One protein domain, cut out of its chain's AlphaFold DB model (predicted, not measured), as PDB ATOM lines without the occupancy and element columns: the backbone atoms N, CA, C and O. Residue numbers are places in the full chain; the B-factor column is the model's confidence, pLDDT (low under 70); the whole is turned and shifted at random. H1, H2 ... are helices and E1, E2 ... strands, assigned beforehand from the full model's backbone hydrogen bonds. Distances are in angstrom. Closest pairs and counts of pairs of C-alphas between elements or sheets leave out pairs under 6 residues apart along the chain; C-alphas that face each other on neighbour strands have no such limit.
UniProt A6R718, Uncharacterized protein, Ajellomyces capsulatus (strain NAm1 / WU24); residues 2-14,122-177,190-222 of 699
ATOM      1  N   LEU A   2     148.965  44.056 317.913       92.94
ATOM      2  CA  LEU A   2     149.540  44.296 319.236       92.94
ATOM      3  C   LEU A   2     150.361  43.079 319.700       92.94
ATOM      4  O   LEU A   2     150.288  42.000 319.100       92.94
ATOM      5  N   LYS A   3     151.137  43.252 320.778       93.50
ATOM      6  CA  LYS A   3     151.755  42.123 321.489       93.50
ATOM      7  C   LYS A   3     150.653  41.213 322.063       93.50
ATOM      8  O   LYS A   3     149.577  41.718 322.383       93.50
ATOM      9  N   PRO A   4     150.887  39.894 322.195       94.19
ATOM     10  CA  PRO A   4     149.964  39.028 322.917       94.19
ATOM     11  C   PRO A   4     149.839  39.469 324.379       94.19
ATOM     12  O   PRO A   4     150.834  39.831 325.006       94.19
ATOM     13  N   PHE A   5     148.624  39.393 324.912       94.38
ATOM     14  CA  PHE A   5     148.328  39.585 326.331       94.38
ATOM     15  C   PHE A   5     147.350  38.526 326.825       94.38
ATOM     16  O   PHE A   5     146.749  37.801 326.026       94.38
ATOM     17  N   ARG A   6     147.203  38.419 328.145       94.75
ATOM     18  CA  ARG A   6     146.332  37.437 328.783       94.75
ATOM     19  C   ARG A   6     145.118  38.111 329.410       94.75
ATOM     20  O   ARG A   6     145.256  39.132 330.073       94.75
ATOM     21  N   ILE A   7     143.946  37.513 329.242       95.31
ATOM     22  CA  ILE A   7     142.720  37.915 329.937       95.31
ATOM     23  C   ILE A   7     142.465  36.932 331.082       95.31
ATOM     24  O   ILE A   7     142.446  35.720 330.854       95.31
ATOM     25  N   ARG A   8     142.299  37.437 332.311       91.62
ATOM     26  CA  ARG A   8     142.164  36.617 333.527       91.62
ATOM     27  C   ARG A   8     140.843  35.848 333.560       91.62
ATOM     28  O   ARG A   8     140.834  34.668 333.896       91.62
ATOM     29  N   ASP A   9     139.742  36.482 333.166       87.12
ATOM     30  CA  ASP A   9     138.397  35.898 333.273       87.12
ATOM     31  C   ASP A   9     138.105  34.797 332.243       87.12
ATOM     32  O   ASP A   9     137.202  33.993 332.448       87.12
ATOM     33  N   LEU A  10     138.905  34.691 331.175       83.81
ATOM     34  CA  LEU A  10     138.832  33.580 330.213       83.81
ATOM     35  C   LEU A  10     139.450  32.269 330.742       83.81
ATOM     36  O   LEU A  10     139.431  31.256 330.049       83.81
ATOM     37  N   LEU A  11     140.027  32.274 331.948       72.38
ATOM     38  CA  LEU A  11     140.704  31.110 332.537       72.38
ATOM     39  C   LEU A  11     139.777  30.182 333.329       72.38
ATOM     40  O   LEU A  11     140.220  29.120 333.766       72.38
ATOM     41  N   ILE A  12     138.520  30.580 333.535       70.50
ATOM     42  CA  ILE A  12     137.528  29.821 334.296       70.50
ATOM     43  C   ILE A  12     136.334  29.558 333.370       70.50
ATOM     44  O   ILE A  12     135.544  30.476 333.144       70.50
ATOM     45  N   PRO A  13     136.172  28.342 332.812       57.03
ATOM     46  CA  PRO A  13     134.903  27.962 332.211       57.03
ATOM     47  C   PRO A  13     133.834  27.967 333.308       57.03
ATOM     48  O   PRO A  13     133.934  27.250 334.302       57.03
ATOM     49  N   THR A  14     132.828  28.822 333.153       53.19
ATOM     50  CA  THR A  14     131.705  28.896 334.086       53.19
ATOM     51  C   THR A  14     130.749  27.740 333.794       53.19
ATOM     52  O   THR A  14     129.816  27.900 333.010       53.19
ATOM     53  N   ARG A 122     146.526  27.183 326.219       73.31
ATOM     54  CA  ARG A 122     146.991  28.561 326.405       73.31
ATOM     55  C   ARG A 122     145.799  29.512 326.453       73.31
ATOM     56  O   ARG A 122     145.724  30.467 325.674       73.31
ATOM     57  N   HIS A 123     144.878  29.197 327.361       85.12
ATOM     58  CA  HIS A 123     143.640  29.920 327.584       85.12
ATOM     59  C   HIS A 123     143.899  31.368 327.995       85.12
ATOM     60  O   HIS A 123     144.878  31.693 328.685       85.12
ATOM     61  N   GLY A 124     143.009  32.235 327.528       91.62
ATOM     62  CA  GLY A 124     143.037  33.672 327.745       91.62
ATOM     63  C   GLY A 124     144.114  34.431 326.966       91.62
ATOM     64  O   GLY A 124     144.132  35.654 327.072       91.62
ATOM     65  N   ILE A 125     145.001  33.783 326.193       94.56
ATOM     66  CA  ILE A 125     146.021  34.497 325.400       94.56
ATOM     67  C   ILE A 125     145.409  35.037 324.102       94.56
ATOM     68  O   ILE A 125     145.114  34.279 323.171       94.56
ATOM     69  N   VAL A 126     145.303  36.363 324.026       95.62
ATOM     70  CA  VAL A 126     144.657  37.125 322.954       95.62
ATOM     71  C   VAL A 126     145.669  37.978 322.182       95.62
ATOM     72  O   VAL A 126     146.597  38.558 322.745       95.62
ATOM     73  N   ARG A 127     145.476  38.071 320.860       95.25
ATOM     74  CA  ARG A 127     146.142  38.997 319.937       95.25
ATOM     75  C   ARG A 127     145.087  39.755 319.123       95.25
ATOM     76  O   ARG A 127     144.303  39.168 318.370       95.25
ATOM     77  N   VAL A 128     145.105  41.075 319.254       97.06
ATOM     78  CA  VAL A 128     144.188  42.022 318.601       97.06
ATOM     79  C   VAL A 128     144.995  43.093 317.855       97.06
ATOM     80  O   VAL A 128     146.186  43.285 318.127       97.06
ATOM     81  N   SER A 129     144.411  43.748 316.853       97.81
ATOM     82  CA  SER A 129     144.977  44.966 316.255       97.81
ATOM     83  C   SER A 129     144.584  46.209 317.076       97.81
ATOM     84  O   SER A 129     143.698  46.133 317.924       97.81
ATOM     85  N   ALA A 130     145.239  47.351 316.842       97.19
ATOM     86  CA  ALA A 130     144.850  48.603 317.495       97.19
ATOM     87  C   ALA A 130     143.435  49.032 317.059       97.19
ATOM     88  O   ALA A 130     142.529  49.119 317.881       97.19
ATOM     89  N   GLU A 131     143.228  49.135 315.743       97.94
ATOM     90  CA  GLU A 131     141.934  49.425 315.108       97.94
ATOM     91  C   GLU A 131     140.819  48.470 315.563       97.94
ATOM     92  O   GLU A 131     139.668  48.871 315.712       97.94
ATOM     93  N   GLU A 132     141.146  47.193 315.780       98.19
ATOM     94  CA  GLU A 132     140.201  46.197 316.282       98.19
ATOM     95  C   GLU A 132     139.828  46.436 317.743       98.19
ATOM     96  O   GLU A 132     138.655  46.281 318.076       98.19
ATOM     97  N   TYR A 133     140.776  46.825 318.602       98.25
ATOM     98  CA  TYR A 133     140.477  47.163 319.993       98.25
ATOM     99  C   TYR A 133     139.607  48.420 320.074       98.25
ATOM    100  O   TYR A 133     138.519  48.355 320.648       98.25
ATOM    101  N   ASP A 134     140.011  49.510 319.412       98.38
ATOM    102  CA  ASP A 134     139.263  50.775 319.386       98.38
ATOM    103  C   ASP A 134     137.840  50.580 318.841       98.38
ATOM    104  O   ASP A 134     136.859  51.017 319.445       98.38
ATOM    105  N   LYS A 135     137.696  49.840 317.734       98.38
ATOM    106  CA  LYS A 135     136.385  49.494 317.167       98.38
ATOM    107  C   LYS A 135     135.549  48.624 318.107       98.38
ATOM    108  O   LYS A 135     134.328  48.776 318.143       98.38
ATOM    109  N   THR A 136     136.184  47.719 318.851       98.12
ATOM    110  CA  THR A 136     135.498  46.835 319.802       98.12
ATOM    111  C   THR A 136     134.958  47.629 320.987       98.12
ATOM    112  O   THR A 136     133.767  47.529 321.268       98.12
ATOM    113  N   ILE A 137     135.768  48.487 321.618       97.81
ATOM    114  CA  ILE A 137     135.318  49.316 322.751       97.81
ATOM    115  C   ILE A 137     134.351  50.432 322.327       97.81
ATOM    116  O   ILE A 137     133.483  50.809 323.110       97.81
ATOM    117  N   ALA A 138     134.436  50.929 321.086       97.75
ATOM    118  CA  ALA A 138     133.467  51.882 320.540       97.75
ATOM    119  C   ALA A 138     132.092  51.241 320.270       97.75
ATOM    120  O   ALA A 138     131.063  51.875 320.491       97.75
ATOM    121  N   ALA A 139     132.058  49.981 319.818       98.06
ATOM    122  CA  ALA A 139     130.815  49.220 319.654       98.06
ATOM    123  C   ALA A 139     130.265  48.687 320.992       98.06
ATOM    124  O   ALA A 139     129.051  48.593 321.177       98.06
ATOM    125  N   HIS A 140     131.155  48.349 321.926       97.88
ATOM    126  CA  HIS A 140     130.836  47.746 323.215       97.88
ATOM    127  C   HIS A 140     131.646  48.413 324.342       97.88
ATOM    128  O   HIS A 140     132.638  47.850 324.797       97.88
ATOM    129  N   PRO A 141     131.216  49.569 324.887       97.69
ATOM    130  CA  PRO A 141     131.953  50.270 325.950       97.69
ATOM    131  C   PRO A 141     132.203  49.443 327.223       97.69
ATOM    132  O   PRO A 141     133.095  49.764 328.003       97.69
ATOM    133  N   GLN A 142     131.436  48.365 327.414       97.12
ATOM    134  CA  GLN A 142     131.590  47.386 328.494       97.12
ATOM    135  C   GLN A 142     132.798  46.448 328.308       97.12
ATOM    136  O   GLN A 142     133.219  45.822 329.272       97.12
ATOM    137  N   SER A 143     133.350  46.320 327.095       97.38
ATOM    138  CA  SER A 143     134.450  45.396 326.784       97.38
ATOM    139  C   SER A 143     135.842  46.020 326.903       97.38
ATOM    140  O   SER A 143     136.799  45.437 326.393       97.38
ATOM    141  N   LYS A 144     135.969  47.202 327.519       98.00
ATOM    142  CA  LYS A 144     137.278  47.781 327.849       98.00
ATOM    143  C   LYS A 144     138.058  46.823 328.749       98.00
ATOM    144  O   LYS A 144     137.477  46.180 329.623       98.00
ATOM    145  N   LEU A 145     139.365  46.738 328.526       97.94
ATOM    146  CA  LEU A 145     140.276  46.026 329.415       97.94
ATOM    147  C   LEU A 145     140.482  46.851 330.687       97.94
ATOM    148  O   LEU A 145     140.627  48.073 330.629       97.94
ATOM    149  N   THR A 146     140.538  46.173 331.823       97.44
ATOM    150  CA  THR A 146     140.923  46.755 333.114       97.44
ATOM    151  C   THR A 146     142.147  46.031 333.652       97.44
ATOM    152  O   THR A 146     142.347  44.856 333.356       97.44
ATOM    153  N   TYR A 147     142.962  46.698 334.456       95.12
ATOM    154  CA  TYR A 147     143.961  46.039 335.294       95.12
ATOM    155  C   TYR A 147     144.023  46.744 336.651       95.12
ATOM    156  O   TYR A 147     143.585  47.884 336.782       95.12
ATOM    157  N   MET A 148     144.525  46.044 337.662       94.12
ATOM    158  CA  MET A 148     144.802  46.614 338.977       94.12
ATOM    159  C   MET A 148     146.259  47.073 338.987       94.12
ATOM    160  O   MET A 148     147.132  46.264 338.662       94.12
ATOM    161  N   ASP A 149     146.510  48.339 339.311       90.62
ATOM    162  CA  ASP A 149     147.875  48.841 339.482       90.62
ATOM    163  C   ASP A 149     148.520  48.228 340.743       90.62
ATOM    164  O   ASP A 149     147.825  47.824 341.681       90.62
ATOM    165  N   GLU A 150     149.848  48.103 340.757       87.06
ATOM    166  CA  GLU A 150     150.595  47.549 341.896       87.06
ATOM    167  C   GLU A 150     151.008  48.629 342.911       87.06
ATOM    168  O   GLU A 150     151.210  48.295 344.082       87.06
ATOM    169  N   ASP A 151     151.109  49.900 342.499       88.62
ATOM    170  CA  ASP A 151     151.626  50.987 343.350       88.62
ATOM    171  C   ASP A 151     150.578  51.562 344.331       88.62
ATOM    172  O   ASP A 151     150.926  51.918 345.461       88.62
ATOM    173  N   ASP A 152     149.299  51.635 343.938       94.06
ATOM    174  CA  ASP A 152     148.186  52.126 344.775       94.06
ATOM    175  C   ASP A 152     147.021  51.126 344.944       94.06
ATOM    176  O   ASP A 152     146.299  51.189 345.946       94.06
ATOM    177  N   GLY A 153     146.877  50.160 344.030       92.88
ATOM    178  CA  GLY A 153     145.792  49.178 344.009       92.88
ATOM    179  C   GLY A 153     144.535  49.621 343.250       92.88
ATOM    180  O   GLY A 153     143.537  48.891 343.276       92.88
ATOM    181  N   ASP A 154     144.546  50.775 342.577       95.19
ATOM    182  CA  ASP A 154     143.396  51.256 341.809       95.19
ATOM    183  C   ASP A 154     143.192  50.450 340.512       95.19
ATOM    184  O   ASP A 154     144.110  49.885 339.913       95.19
ATOM    185  N   THR A 155     141.934  50.361 340.063       95.00
ATOM    186  CA  THR A 155     141.567  49.627 338.839       95.00
ATOM    187  C   THR A 155     141.556  50.558 337.629       95.00
ATOM    188  O   THR A 155     140.560  51.226 337.338       95.00
ATOM    189  N   ILE A 156     142.663  50.584 336.893       95.88
ATOM    190  CA  ILE A 156     142.844  51.426 335.710       95.88
ATOM    191  C   ILE A 156     142.141  50.787 334.502       95.88
ATOM    192  O   ILE A 156     142.257  49.591 334.226       95.88
ATOM    193  N   THR A 157     141.369  51.602 333.777       97.62
ATOM    194  CA  THR A 157     140.533  51.171 332.644       97.62
ATOM    195  C   THR A 157     141.123  51.651 331.324       97.62
ATOM    196  O   THR A 157     141.062  52.841 331.022       97.62
ATOM    197  N   VAL A 158     141.607  50.717 330.504       97.62
ATOM    198  CA  VAL A 158     142.305  50.997 329.245       97.62
ATOM    199  C   VAL A 158     141.319  51.499 328.186       97.62
ATOM    200  O   VAL A 158     140.552  50.728 327.597       97.62
ATOM    201  N   CYS A 159     141.312  52.807 327.946       97.12
ATOM    202  CA  CYS A 159     140.275  53.495 327.177       97.12
ATOM    203  C   CYS A 159     140.575  53.658 325.681       97.12
ATOM    204  O   CYS A 159     139.670  54.058 324.951       97.12
ATOM    205  N   SER A 160     141.784  53.329 325.221       97.88
ATOM    206  CA  SER A 160     142.168  53.338 323.801       97.88
ATOM    207  C   SER A 160     143.215  52.268 323.485       97.88
ATOM    208  O   SER A 160     143.892  51.751 324.378       97.88
ATOM    209  N   ALA A 161     143.397  51.949 322.205       97.62
ATOM    210  CA  ALA A 161     144.478  51.081 321.761       97.62
ATOM    211  C   ALA A 161     145.861  51.723 321.923       97.62
ATOM    212  O   ALA A 161     146.846  50.998 322.022       97.62
ATOM    213  N   PHE A 162     145.944  53.058 321.967       97.38
ATOM    214  CA  PHE A 162     147.183  53.772 322.268       97.38
ATOM    215  C   PHE A 162     147.638  53.485 323.706       97.38
ATOM    216  O   PHE A 162     148.749  53.002 323.907       97.38
ATOM    217  N   GLU A 163     146.742  53.645 324.683       96.62
ATOM    218  CA  GLU A 163     147.017  53.295 326.082       96.62
ATOM    219  C   GLU A 163     147.345  51.798 326.232       96.62
ATOM    220  O   GLU A 163     148.276  51.421 326.944       96.62
ATOM    221  N   LEU A 164     146.647  50.925 325.491       96.81
ATOM    222  CA  LEU A 164     146.974  49.497 325.446       96.81
ATOM    223  C   LEU A 164     148.380  49.243 324.869       96.81
ATOM    224  O   LEU A 164     149.074  48.348 325.337       96.81
ATOM    225  N   ILE A 165     148.832  50.012 323.873       96.38
ATOM    226  CA  ILE A 165     150.197  49.918 323.327       96.38
ATOM    227  C   ILE A 165     151.237  50.357 324.362       96.38
ATOM    228  O   ILE A 165     152.261  49.686 324.482       96.38
ATOM    229  N   GLU A 166     150.997  51.444 325.098       95.62
ATOM    230  CA  GLU A 166     151.904  51.923 326.150       95.62
ATOM    231  C   GLU A 166     152.048  50.877 327.262       95.62
ATOM    232  O   GLU A 166     153.159  50.392 327.491       95.62
ATOM    233  N   ARG A 167     150.929  50.385 327.808       93.75
ATOM    234  CA  ARG A 167     150.915  49.312 328.819       93.75
ATOM    235  C   ARG A 167     151.556  48.021 328.321       93.75
ATOM    236  O   ARG A 167     152.279  47.364 329.051       93.75
ATOM    237  N   LEU A 168     151.369  47.653 327.051       94.12
ATOM    238  CA  LEU A 168     152.057  46.492 326.468       94.12
ATOM    239  C   LEU A 168     153.555  46.734 326.205       94.12
ATOM    240  O   LEU A 168     154.270  45.773 325.904       94.12
ATOM    241  N   ASN A 169     154.047  47.972 326.271       94.00
ATOM    242  CA  ASN A 169     155.460  48.337 326.131       94.00
ATOM    243  C   ASN A 169     156.193  48.532 327.460       94.00
ATOM    244  O   ASN A 169     157.415  48.366 327.479       94.00
ATOM    245  N   GLU A 170     155.469  48.796 328.540       91.50
ATOM    246  CA  GLU A 170     155.967  48.678 329.908       91.50
ATOM    247  C   GLU A 170     156.472  47.239 330.198       91.50
ATOM    248  O   GLU A 170     156.080  46.274 329.527       91.50
ATOM    249  N   PRO A 171     157.415  47.059 331.142       89.38
ATOM    250  CA  PRO A 171     157.883  45.736 331.537       89.38
ATOM    251  C   PRO A 171     156.860  45.066 332.465       89.38
ATOM    252  O   PRO A 171     156.713  45.471 333.615       89.38
ATOM    253  N   ALA A 172     156.198  44.012 331.979       85.25
ATOM    254  CA  ALA A 172     155.175  43.275 332.727       85.25
ATOM    255  C   ALA A 172     155.631  42.922 334.163       85.25
ATOM    256  O   ALA A 172     156.667  42.258 334.306       85.25
ATOM    257  N   PRO A 173     154.878  43.326 335.211       79.44
ATOM    258  CA  PRO A 173     155.344  43.256 336.593       79.44
ATOM    259  C   PRO A 173     155.773  41.855 337.054       79.44
ATOM    260  O   PRO A 173     155.103  40.864 336.751       79.44
ATOM    261  N   PRO A 174     156.867  41.729 337.830       75.44
ATOM    262  CA  PRO A 174     157.384  40.432 338.257       75.44
ATOM    263  C   PRO A 174     156.536  39.752 339.348       75.44
ATOM    264  O   PRO A 174     156.721  38.558 339.590       75.44
ATOM    265  N   ALA A 175     155.632  40.475 340.021       59.84
ATOM    266  CA  ALA A 175     154.975  40.010 341.243       59.84
ATOM    267  C   ALA A 175     153.992  38.842 341.024       59.84
ATOM    268  O   ALA A 175     154.012  37.863 341.774       59.84
ATOM    269  N   PHE A 176     153.161  38.898 339.979       57.75
ATOM    270  CA  PHE A 176     152.037  37.962 339.801       57.75
ATOM    271  C   PHE A 176     152.399  36.560 339.262       57.75
ATOM    272  O   PHE A 176     151.521  35.704 339.136       57.75
ATOM    273  N   TYR A 177     153.676  36.261 339.002       59.19
ATOM    274  CA  TYR A 177     154.112  34.960 338.456       59.19
ATOM    275  C   TYR A 177     154.278  33.834 339.494       59.19
ATOM    276  O   TYR A 177     154.765  32.757 339.158       59.19
ATOM    277  N   GLY A 190     157.997  35.504 326.958       79.62
ATOM    278  CA  GLY A 190     158.357  36.456 328.011       79.62
ATOM    279  C   GLY A 190     157.143  36.848 328.869       79.62
ATOM    280  O   GLY A 190     156.014  36.475 328.538       79.62
ATOM    281  N   PRO A 191     157.350  37.598 329.968       86.62
ATOM    282  CA  PRO A 191     156.262  37.984 330.858       86.62
ATOM    283  C   PRO A 191     155.212  38.799 330.087       86.62
ATOM    284  O   PRO A 191     155.532  39.686 329.293       86.62
ATOM    285  N   MET A 192     153.950  38.432 330.287       91.31
ATOM    286  CA  MET A 192     152.800  38.827 329.487       91.31
ATOM    287  C   MET A 192     151.771  39.520 330.379       91.31
ATOM    288  O   MET A 192     151.314  38.941 331.362       91.31
ATOM    289  N   HIS A 193     151.386  40.744 330.017       93.00
ATOM    290  CA  HIS A 193     150.398  41.526 330.759       93.00
ATOM    291  C   HIS A 193     149.076  40.770 330.931       93.00
ATOM    292  O   HIS A 193     148.604  40.106 330.002       93.00
ATOM    293  N   ILE A 194     148.502  40.883 332.130       94.50
ATOM    294  CA  ILE A 194     147.239  40.259 332.518       94.50
ATOM    295  C   ILE A 194     146.210  41.369 332.706       94.50
ATOM    296  O   ILE A 194     146.418  42.262 333.521       94.50
ATOM    297  N   PHE A 195     145.102  41.277 331.981       96.50
ATOM    298  CA  PHE A 195     143.965  42.185 332.089       96.50
ATOM    299  C   PHE A 195     142.723  41.431 332.571       96.50
ATOM    300  O   PHE A 195     142.517  40.262 332.237       96.50
ATOM    301  N   ASP A 196     141.881  42.115 333.329       96.50
ATOM    302  CA  ASP A 196     140.529  41.697 333.688       96.50
ATOM    303  C   ASP A 196     139.517  42.281 332.687       96.50
ATOM    304  O   ASP A 196     139.781  43.302 332.039       96.50
ATOM    305  N   VAL A 197     138.355  41.641 332.550       96.88
ATOM    306  CA  VAL A 197     137.255  42.091 331.678       96.88
ATOM    307  C   VAL A 197     135.902  42.010 332.376       96.88
ATOM    308  O   VAL A 197     135.658  41.175 333.247       96.88
ATOM    309  N   ASN A 198     134.962  42.847 331.938       95.31
ATOM    310  CA  ASN A 198     133.573  42.760 332.376       95.31
ATOM    311  C   ASN A 198     132.990  41.371 332.032       95.31
ATOM    312  O   ASN A 198     132.883  41.002 330.863       95.31
ATOM    313  N   ARG A 199     132.569  40.612 333.051       95.25
ATOM    314  CA  ARG A 199     132.105  39.212 332.946       95.25
ATOM    315  C   ARG A 199     130.720  39.025 332.304       95.25
ATOM    316  O   ARG A 199     130.115  37.962 332.428       95.25
ATOM    317  N   THR A 200     130.180  40.036 331.629       96.31
ATOM    318  CA  THR A 200     128.929  39.900 330.865       96.31
ATOM    319  C   THR A 200     129.127  38.963 329.669       96.31
ATOM    320  O   THR A 200     130.118  39.072 328.948       96.31
ATOM    321  N   LYS A 201     128.175  38.044 329.425       95.62
ATOM    322  CA  LYS A 201     128.295  36.987 328.392       95.62
ATOM    323  C   LYS A 201     128.664  37.548 327.011       95.62
ATOM    324  O   LYS A 201     129.562  37.025 326.370       95.62
ATOM    325  N   SER A 202     128.078  38.683 326.621       97.00
ATOM    326  CA  SER A 202     128.388  39.386 325.368       97.00
ATOM    327  C   SER A 202     129.821  39.930 325.274       97.00
ATOM    328  O   SER A 202     130.385  39.940 324.184       97.00
ATOM    329  N   VAL A 203     130.426  40.372 326.382       97.00
ATOM    330  CA  VAL A 203     131.834  40.811 326.420       97.00
ATOM    331  C   VAL A 203     132.769  39.603 326.382       97.00
ATOM    332  O   VAL A 203     133.750  39.611 325.638       97.00
ATOM    333  N   LEU A 204     132.441  38.539 327.119       96.25
ATOM    334  CA  LEU A 204     133.195  37.286 327.085       96.25
ATOM    335  C   LEU A 204     133.172  36.657 325.683       96.25
ATOM    336  O   LEU A 204     134.231  36.306 325.174       96.25
ATOM    337  N   ASP A 205     132.017  36.599 325.012       96.88
ATOM    338  CA  ASP A 205     131.881  36.076 323.642       96.88
ATOM    339  C   ASP A 205     132.807  36.800 322.642       96.88
ATOM    340  O   ASP A 205     133.462  36.152 321.821       96.88
ATOM    341  N   ILE A 206     132.920  38.131 322.738       97.69
ATOM    342  CA  ILE A 206     133.836  38.945 321.920       97.69
ATOM    343  C   ILE A 206     135.295  38.532 322.161       97.69
ATOM    344  O   ILE A 206     136.036  38.254 321.214       97.69
ATOM    345  N   TRP A 207     135.717  38.452 323.423       97.44
ATOM    346  CA  TRP A 207     137.094  38.100 323.768       97.44
ATOM    347  C   TRP A 207     137.439  36.641 323.438       97.44
ATOM    348  O   TRP A 207     138.537  36.366 322.950       97.44
ATOM    349  N   ILE A 208     136.476  35.726 323.568       96.00
ATOM    350  CA  ILE A 208     136.565  34.324 323.140       96.00
ATOM    351  C   ILE A 208     136.735  34.209 321.612       96.00
ATOM    352  O   ILE A 208     137.453  33.327 321.133       96.00
ATOM    353  N   ILE A 209     136.118  35.087 320.810       96.81
ATOM    354  CA  ILE A 209     136.343  35.128 319.351       96.81
ATOM    355  C   ILE A 209     137.796  35.524 319.042       96.81
ATOM    356  O   ILE A 209     138.449  34.870 318.220       96.81
ATOM    357  N   PHE A 210     138.333  36.541 319.725       97.12
ATOM    358  CA  PHE A 210     139.732  36.941 319.560       97.12
ATOM    359  C   PHE A 210     140.721  35.869 320.054       97.12
ATOM    360  O   PHE A 210     141.720  35.612 319.377       97.12
ATOM    361  N   GLU A 211     140.440  35.188 321.166       95.44
ATOM    362  CA  GLU A 211     141.219  34.043 321.662       95.44
ATOM    363  C   GLU A 211     141.252  32.903 320.629       95.44
ATOM    364  O   GLU A 211     142.330  32.466 320.217       95.44
ATOM    365  N   LYS A 212     140.084  32.470 320.129       94.81
ATOM    366  CA  LYS A 212     139.967  31.409 319.109       94.81
ATOM    367  C   LYS A 212     140.766  31.743 317.849       94.81
ATOM    368  O   LYS A 212     141.492  30.886 317.341       94.81
ATOM    369  N   ARG A 213     140.705  32.994 317.378       95.19
ATOM    370  CA  ARG A 213     141.528  33.481 316.259       95.19
ATOM    371  C   ARG A 213     143.026  33.408 316.577       95.19
ATOM    372  O   ARG A 213     143.800  32.901 315.770       95.19
ATOM    373  N   THR A 214     143.421  33.851 317.768       93.31
ATOM    374  CA  THR A 214     144.815  33.849 318.244       93.31
ATOM    375  C   THR A 214     145.393  32.433 318.338       93.31
ATOM    376  O   THR A 214     146.556  32.203 318.001       93.31
ATOM    377  N   ALA A 215     144.578  31.465 318.765       92.00
ATOM    378  CA  ALA A 215     144.943  30.053 318.818       92.00
ATOM    379  C   ALA A 215     145.068  29.414 317.422       92.00
ATOM    380  O   ALA A 215     145.915  28.542 317.228       92.00
ATOM    381  N   MET A 216     144.267  29.849 316.439       92.00
ATOM    382  CA  MET A 216     144.414  29.419 315.042       92.00
ATOM    383  C   MET A 216     145.683  29.985 314.395       92.00
ATOM    384  O   MET A 216     146.416  29.228 313.765       92.00
ATOM    385  N   GLU A 217     145.978  31.275 314.594       90.00
ATOM    386  CA  GLU A 217     147.173  31.935 314.045       90.00
ATOM    387  C   GLU A 217     148.461  31.236 314.521       90.00
ATOM    388  O   GLU A 217     149.227  30.727 313.704       90.00
ATOM    389  N   ARG A 218     148.614  31.038 315.844       83.88
ATOM    390  CA  ARG A 218     149.778  30.343 316.437       83.88
ATOM    391  C   ARG A 218     150.005  28.924 315.892       83.88
ATOM    392  O   ARG A 218     151.147  28.461 315.843       83.88
ATOM    393  N   ARG A 219     148.946  28.206 315.489       83.88
ATOM    394  CA  ARG A 219     149.065  26.854 314.901       83.88
ATOM    395  C   ARG A 219     149.656  26.883 313.490       83.88
ATOM    396  O   ARG A 219     150.348  25.935 313.122       83.88
ATOM    397  N   LEU A 220     149.432  27.953 312.725       83.31
ATOM    398  CA  LEU A 220     150.054  28.141 311.412       83.31
ATOM    399  C   LEU A 220     151.552  28.431 311.572       83.31
ATOM    400  O   LEU A 220     152.363  27.707 310.998       83.31
ATOM    401  N   ASP A 221     151.911  29.391 312.430       76.44
ATOM    402  CA  ASP A 221     153.306  29.780 312.696       76.44
ATOM    403  C   ASP A 221     154.166  28.577 313.131       76.44
ATOM    404  O   ASP A 221     155.234  28.308 312.575       76.44
ATOM    405  N   THR A 222     153.649  27.785 314.079       71.00
ATOM    406  CA  THR A 222     154.324  26.583 314.604       71.00
ATOM    407  C   THR A 222     154.560  25.528 313.513       71.00
ATOM    408  O   THR A 222     155.587  24.849 313.513       71.00
TER     409      THR A 222
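Overview. This is residues 2 to 14, 122 to 177 and 190 to 222 of the 699 residues of an uncharacterized protein of Ajellomyces capsulatus (strain NAm1 / WU24) (UniProt A6R718). A small, strongly twisted sheet of four short strands has one helix by each edge: H2 by edge strand E3, and the long H3 by edge strand E1 and its neighbour E4. H1 is off the sheet; it meets H2 where both helices begin and comes near H3, while E1 and E4 lie nearest the middle of the domain. The printed part has 102 residues with three named helices and four named strands, in the order E1 H1 E2 E3 H2 E4 H3, and its class is mixed, helices and strands. The mixed sheet runs E1 E4 E2 E3, with E1 and E4 parallel and the other neighbours antiparallel. The whole is compact, with a radius of gyration of the C-alphas of 13.2 A and spans of 39 by 31 by 30 A.

Along the chain. In the sheet, E1 is residues 5 to 7, 6.9 A long, with C-alpha 5 at (148.328, 39.585, 326.331). E4 is residues 194 to 197, 10.2 A; E2 is residues 145 to 148, 10.6 A; E3 is residues 155 to 158, 9.7 A. H1 is residues 130 to 139, 14.2 A, with C-alpha 130 at (144.850, 48.603, 317.495). H2 is residues 161 to 169, 12.1 A. H3 is residues 201 to 222, 31.2 A, and ends at C-alpha 222 at (154.324, 26.583, 314.604).

Arrangement. E4 pairs with E1 over residues 194 to 195, where N 195 and O 6 are within hydrogen-bond range at 2.9 A, and with E2 over residues 196 to 197, where N 196 and O 146 are 2.8 A apart. E2 and E3 form a hairpin, with N 158 and O 145 at 2.8 A. Residues 5 to 6 of E1 also pair, antiparallel, with residues 125 to 126. H2 only grazes the sheet, with residues 163 to 168; its closest C-alpha pair with E3 is Leu 164 and Val 158, 6.2 A. H3 only grazes the sheet with residues 203 to 211; its closest C-alpha pair with E4 is Val 203 and Val 197, 7.7 A. H1 and H2 touch, the C-alphas of Ala 130 and Ala 161 being closest at 4.9 A, and run opposite ways at a steep tilt of 48 degrees. H1 and H3 are near each other, with 5 pairs of C-alphas within 10 A, whereas H2 and H3 are apart. Every O i to N i+4 pair is within hydrogen-bond range in H1 and H2, and 17 of 18 are in H3.

Size, cuts and confidence. The two C-alphas farthest apart, those of Asp 152 and Leu 220, are 41.1 A from each other. Residues 15 to 121 are not printed, and C-alphas 14 and 122 are 17.1 A apart across that cut; residues 178 to 189 are not printed either, with 11.4 A between C-alphas 177 and 190. Of the links that are printed whole, none is long. The mean pLDDT of the printed part is 91.1, and residues 13 to 14 and 175 to 177 are under 70.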